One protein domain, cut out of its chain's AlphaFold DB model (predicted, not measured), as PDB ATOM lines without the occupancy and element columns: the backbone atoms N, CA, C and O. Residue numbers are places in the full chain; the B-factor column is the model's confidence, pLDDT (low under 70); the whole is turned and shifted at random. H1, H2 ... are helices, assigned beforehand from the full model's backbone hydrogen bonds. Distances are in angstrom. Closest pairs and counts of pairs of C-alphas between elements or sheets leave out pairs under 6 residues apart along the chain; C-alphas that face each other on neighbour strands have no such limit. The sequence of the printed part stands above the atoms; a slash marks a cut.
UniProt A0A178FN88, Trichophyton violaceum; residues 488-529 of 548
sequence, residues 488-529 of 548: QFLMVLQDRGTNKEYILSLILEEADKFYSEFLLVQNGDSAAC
ATOM      1  N   GLN A 488      -2.872 -12.498  51.026       89.25
ATOM      2  CA  GLN A 488      -3.977 -12.852  51.923       89.25
ATOM      3  C   GLN A 488      -4.998 -13.789  51.258       89.25
ATOM      4  O   GLN A 488      -5.554 -14.663  51.922       89.25
ATOM      5  N   PHE A 489      -5.225 -13.652  49.947       91.00
ATOM      6  CA  PHE A 489      -6.153 -14.514  49.215       91.00
ATOM      7  C   PHE A 489      -5.570 -15.886  48.897       91.00
ATOM      8  O   PHE A 489      -6.342 -16.824  48.722       91.00
ATOM      9  N   LEU A 490      -4.244 -16.050  48.888       89.31
ATOM     10  CA  LEU A 490      -3.625 -17.362  48.680       89.31
ATOM     11  C   LEU A 490      -4.046 -18.353  49.769       89.31
ATOM     12  O   LEU A 490      -4.357 -19.500  49.465       89.31
ATOM     13  N   MET A 491      -4.137 -17.889  51.020       88.56
ATOM     14  CA  MET A 491      -4.613 -18.710  52.137       88.56
ATOM     15  C   MET A 491      -6.062 -19.161  51.934       88.56
ATOM     16  O   MET A 491      -6.381 -20.324  52.157       88.56
ATOM     17  N   VAL A 492      -6.928 -18.252  51.477       93.44
ATOM     18  CA  VAL A 492      -8.339 -18.556  51.195       93.44
ATOM     19  C   VAL A 492      -8.453 -19.540  50.033       93.44
ATOM     20  O   VAL A 492      -9.198 -20.508  50.121       93.44
ATOM     21  N   LEU A 493      -7.699 -19.329  48.954       92.44
ATOM     22  CA  LEU A 493      -7.699 -20.214  47.790       92.44
ATOM     23  C   LEU A 493      -7.246 -21.626  48.157       92.44
ATOM     24  O   LEU A 493      -7.887 -22.595  47.746       92.44
ATOM     25  N   GLN A 494      -6.183 -21.744  48.953       91.25
ATOM     26  CA  GLN A 494      -5.693 -23.030  49.437       91.25
ATOM     27  C   GLN A 494      -6.739 -23.734  50.310       91.25
ATOM     28  O   GLN A 494      -7.028 -24.908  50.098       91.25
ATOM     29  N   ASP A 495      -7.349 -23.012  51.252       92.88
ATOM     30  CA  ASP A 495      -8.414 -23.533  52.114       92.88
ATOM     31  C   ASP A 495      -9.656 -23.983  51.319       92.88
ATOM     32  O   ASP A 495     -10.295 -24.977  51.659       92.88
ATOM     33  N   ARG A 496      -9.971 -23.315  50.203       96.25
ATOM     34  CA  ARG A 496     -11.042 -23.717  49.276       96.25
ATOM     35  C   ARG A 496     -10.637 -24.832  48.296       96.25
ATOM     36  O   ARG A 496     -11.399 -25.131  47.381       96.25
ATOM     37  N   GLY A 497      -9.479 -25.465  48.496       93.81
ATOM     38  CA  GLY A 497      -9.053 -26.663  47.766       93.81
ATOM     39  C   GLY A 497      -8.058 -26.419  46.631       93.81
ATOM     40  O   GLY A 497      -7.745 -27.353  45.894       93.81
ATOM     41  N   THR A 498      -7.530 -25.200  46.479       92.94
ATOM     42  CA  THR A 498      -6.457 -24.952  45.504       92.94
ATOM     43  C   THR A 498      -5.184 -25.657  45.963       92.94
ATOM     44  O   THR A 498      -4.712 -25.451  47.083       92.94
ATOM     45  N   ASN A 499      -4.617 -26.493  45.093       93.06
ATOM     46  CA  ASN A 499      -3.417 -27.257  45.406       93.06
ATOM     47  C   ASN A 499      -2.222 -26.320  45.688       93.06
ATOM     48  O   ASN A 499      -1.938 -25.392  44.928       93.06
ATOM     49  N   LYS A 500      -1.518 -26.571  46.797       89.12
ATOM     50  CA  LYS A 500      -0.399 -25.738  47.255       89.12
ATOM     51  C   LYS A 500       0.780 -25.796  46.288       89.12
ATOM     52  O   LYS A 500       1.398 -24.770  46.024       89.12
ATOM     53  N   GLU A 501       1.095 -26.979  45.775       92.12
ATOM     54  CA  GLU A 501       2.192 -27.194  44.834       92.12
ATOM     55  C   GLU A 501       1.948 -26.438  43.521       92.12
ATOM     56  O   GLU A 501       2.878 -25.853  42.977       92.12
ATOM     57  N   TYR A 502       0.693 -26.352  43.074       90.75
ATOM     58  CA  TYR A 502       0.294 -25.548  41.920       90.75
ATOM     59  C   TYR A 502       0.431 -24.040  42.175       90.75
ATOM     60  O   TYR A 502       0.946 -23.310  41.336       90.75
ATOM     61  N   ILE A 503       0.041 -23.548  43.356       88.25
ATOM     62  CA  ILE A 503       0.286 -22.138  43.715       88.25
ATOM     63  C   ILE A 503       1.793 -21.840  43.712       88.25
ATOM     64  O   ILE A 503       2.213 -20.798  43.212       88.25
ATOM     65  N   LEU A 504       2.612 -22.750  44.250       88.62
ATOM     66  CA  LEU A 504       4.068 -22.608  44.242       88.62
ATOM     67  C   LEU A 504       4.633 -22.605  42.818       88.62
ATOM     68  O   LEU A 504       5.512 -21.792  42.540       88.62
ATOM     69  N   SER A 505       4.127 -23.457  41.921       92.62
ATOM     70  CA  SER A 505       4.581 -23.471  40.528       92.62
ATOM     71  C   SER A 505       4.262 -22.155  39.824       92.62
ATOM     72  O   SER A 505       5.149 -21.592  39.197       92.62
ATOM     73  N   LEU A 506       3.064 -21.595  40.021       89.69
ATOM     74  CA  LEU A 506       2.689 -20.291  39.457       89.69
ATOM     75  C   LEU A 506       3.582 -19.146  39.957       89.69
ATOM     76  O   LEU A 506       3.922 -18.248  39.192       89.69
ATOM     77  N   ILE A 507       3.972 -19.165  41.236       87.00
ATOM     78  CA  ILE A 507       4.887 -18.155  41.796       87.00
ATOM     79  C   ILE A 507       6.265 -18.246  41.131       87.00
ATOM     80  O   ILE A 507       6.859 -17.214  40.820       87.00
ATOM     81  N   LEU A 508       6.772 -19.465  40.925       89.12
ATOM     82  CA  LEU A 508       8.053 -19.686  40.256       89.12
ATOM     83  C   LEU A 508       7.986 -19.281  38.780       89.12
ATOM     84  O   LEU A 508       8.865 -18.562  38.323       89.12
ATOM     85  N   GLU A 509       6.921 -19.657  38.068       91.06
ATOM     86  CA  GLU A 509       6.700 -19.286  36.666       91.06
ATOM     87  C   GLU A 509       6.670 -17.762  36.470       91.06
ATOM     88  O   GLU A 509       7.301 -17.242  35.549       91.06
ATOM     89  N   GLU A 510       5.987 -17.028  37.352       87.75
ATOM     90  CA  GLU A 510       5.928 -15.565  37.273       87.75
ATOM     91  C   GLU A 510       7.291 -14.919  37.577       87.75
ATOM     92  O   GLU A 510       7.689 -13.958  36.914       87.75
ATOM     93  N   ALA A 511       8.041 -15.465  38.543       88.19
ATOM     94  CA  ALA A 511       9.398 -15.009  38.835       88.19
ATOM     95  C   ALA A 511      10.339 -15.257  37.645       88.19
ATOM     96  O   ALA A 511      11.041 -14.342  37.211       88.19
ATOM     97  N   ASP A 512      10.317 -16.464  37.080       91.38
ATOM     98  CA  ASP A 512      11.140 -16.842  35.931       91.38
ATOM     99  C   ASP A 512      10.826 -15.982  34.707       91.38
ATOM    100  O   ASP A 512      11.743 -15.536  34.009       91.38
ATOM    101  N   LYS A 513       9.544 -15.680  34.466       86.25
ATOM    102  CA  LYS A 513       9.121 -14.768  33.400       86.25
ATOM    103  C   LYS A 513       9.710 -13.372  33.594       86.25
ATOM    104  O   LYS A 513      10.321 -12.842  32.665       86.25
ATOM    105  N   PHE A 514       9.594 -12.808  34.797       85.50
ATOM    106  CA  PHE A 514      10.157 -11.493  35.109       85.50
ATOM    107  C   PHE A 514      11.677 -11.449  34.883       85.50
ATOM    108  O   PHE A 514      12.185 -10.537  34.228       85.50
ATOM    109  N   TYR A 515      12.413 -12.449  35.381       86.12
ATOM    110  CA  TYR A 515      13.869 -12.506  35.219       86.12
ATOM    111  C   TYR A 515      14.294 -12.738  33.770       86.12
ATOM    112  O   TYR A 515      15.275 -12.145  33.324       86.12
ATOM    113  N   SER A 516      13.555 -13.548  33.015       83.94
ATOM    114  CA  SER A 516      13.835 -13.779  31.594       83.94
ATOM    115  C   SER A 516      13.671 -12.496  30.779       83.94
ATOM    116  O   SER A 516      14.544 -12.156  29.982       83.94
ATOM    117  N   GLU A 517      12.594 -11.740  31.018       80.94
ATOM    118  CA  GLU A 517      12.374 -10.432  30.389       80.94
ATOM    119  C   GLU A 517      13.483  -9.432  30.755       80.94
ATOM    120  O   GLU A 517      14.006  -8.737  29.881       80.94
ATOM    121  N   PHE A 518      13.901  -9.399  32.024       81.81
ATOM    122  CA  PHE A 518      14.992  -8.538  32.481       81.81
ATOM    123  C   PHE A 518      16.344  -8.888  31.830       81.81
ATOM    124  O   PHE A 518      17.065  -8.001  31.371       81.81
ATOM    125  N   LEU A 519      16.686 -10.177  31.740       81.19
ATOM    126  CA  LEU A 519      17.946 -10.632  31.141       81.19
ATOM    127  C   LEU A 519      18.017 -10.339  29.636       81.19
ATOM    128  O   LEU A 519      19.076  -9.959  29.137       81.19
ATOM    129  N   LEU A 520      16.899 -10.452  28.908       73.19
ATOM    130  CA  LEU A 520      16.825 -10.087  27.486       73.19
ATOM    131  C   LEU A 520      17.128  -8.602  27.259       73.19
ATOM    132  O   LEU A 520      17.795  -8.232  26.296       73.19
ATOM    133  N   VAL A 521      16.672  -7.763  28.182       76.69
ATOM    134  CA  VAL A 521      16.878  -6.317  28.168       76.69
ATOM    135  C   VAL A 521      18.319  -5.927  28.534       76.69
ATOM    136  O   VAL A 521      18.846  -4.936  28.023       76.69
ATOM    137  N   GLN A 522      18.984  -6.714  29.381       70.12
ATOM    138  CA  GLN A 522      20.366  -6.479  29.806       70.12
ATOM    139  C   GLN A 522      21.397  -6.731  28.686       70.12
ATOM    140  O   GLN A 522      22.490  -6.169  28.722       70.12
ATOM    141  N   ASN A 523      21.044  -7.508  27.655       68.81
ATOM    142  CA  ASN A 523      21.948  -7.936  26.578       68.81
ATOM    143  C   ASN A 523      22.216  -6.883  25.474       68.81
ATOM    144  O   ASN A 523      22.689  -7.228  24.394       68.81
ATOM    145  N   GLY A 524      21.980  -5.594  25.747       66.81
ATOM    146  CA  GLY A 524      22.588  -4.488  24.992       66.81
ATOM    147  C   GLY A 524      21.660  -3.634  24.122       66.81
ATOM    148  O   GLY A 524      22.122  -2.634  23.571       66.81
ATOM    149  N   ASP A 525      20.362  -3.939  24.023       77.50
ATOM    150  CA  ASP A 525      19.418  -3.051  23.329       77.50
ATOM    151  C   ASP A 525      18.912  -1.934  24.258       77.50
ATOM    152  O   ASP A 525      18.024  -2.110  25.100       77.50
ATOM    153  N   SER A 526      19.461  -0.733  24.068       80.81
ATOM    154  CA  SER A 526      19.056   0.459  24.817       80.81
ATOM    155  C   SER A 526      17.570   0.817  24.650       80.81
ATOM    156  O   SER A 526      16.989   1.423  25.552       80.81
ATOM    157  N   ALA A 527      16.939   0.472  23.521       83.12
ATOM    158  CA  ALA A 527      15.524   0.735  23.279       83.12
ATOM    159  C   ALA A 527      14.638  -0.236  24.067       83.12
ATOM    160  O   ALA A 527      13.722   0.222  24.754       83.12
ATOM    161  N   ALA A 528      14.961  -1.532  24.050       80.44
ATOM    162  CA  ALA A 528      14.308  -2.538  24.888       80.44
ATOM    163  C   ALA A 528      14.444  -2.204  26.382       80.44
ATOM    164  O   ALA A 528      13.466  -2.276  27.123       80.44
ATOM    165  N   CYS A 529      15.616  -1.723  26.809       81.44
ATOM    166  CA  CYS A 529      15.839  -1.283  28.187       81.44
ATOM    167  C   CYS A 529      14.988  -0.085  28.590       81.44
ATOM    168  O   CYS A 529      14.304  -0.126  29.614       81.44
TER     169      CYS A 529
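What this domain is: This is residues 488 to 529 of the 548 residues of a protein of Trichophyton violaceum (UniProt A0A178FN88). Picture one long, unbent helix, H2, that makes most of the length of a thin rod, with a short piece turned aside at each end, both to the same side of it. At its first end the short helix H1 makes an open corner with it, and at its other end the last few residues, with the four-residue H3, fold back in a small hook. The printed part has 42 residues with three named helices, H1, H2 and H3 in that order, and no named strand; the class is all helix. It is extended, with a radius of gyration of the C-alphas of 15.7 A, and the C-alphas span 46 by 17 by 8 A.

How they stand to each other: Begin at H1, residues 488 to 495, and go on to H2, residues 500 to 522. These two are close but not clearly touching: look at the C-alphas of Gln 494 and Lys 500, their closest pair, 6.3 A apart. Their lines stand at a steep tilt of 42 degrees, and they run opposite ways. Further on, residues 504 to 516 of H2 stand free, with no C-alpha 8 or more residues away along the chain within 10 A. At the far end look for H3, residues 526 to 529, which H2 only just touches, with 3 pairs of C-alphas within 8 A. They touch only at the corner by their link, and H2 does so with residues 521 to 522 alone; the closest C-alphas are those of Val 521 and Cys 529, 5.1 A apart. H1 and H3 are apart. In H2 every O i to N i+4 pair is within hydrogen-bond range, in H1 3 of 4 are, and H3 is too short for such a pair.

Where its parts are: Find C-alpha 488 at (-3.977, -12.852, 51.923); from there H1 runs 11.6 A to C-alpha 495. After residues 496 to 499, find C-alpha 500 at (-0.399, -25.738, 47.255), where H2 begins; it runs 33.3 A to C-alpha 522 at (20.366, -6.479, 29.806). H3 then runs from Ser 526 to Cys 529, whose C-alpha is at (15.839, -1.283, 28.187).

The domain as a whole: The two C-alphas farthest apart are those of Arg 496 and Gly 524, at 45.7 A, while those of the first and last printed residues, Gln 488 and Cys 529, are 33.0 A apart. The printed part has no cut, and the links from H1 to H2 and from H2 to H3 are both tight. Residues 522 to 527 also stand free. The mean pLDDT of the printed part is 86.1; look at residues 523 to 524 for the two that are under 70.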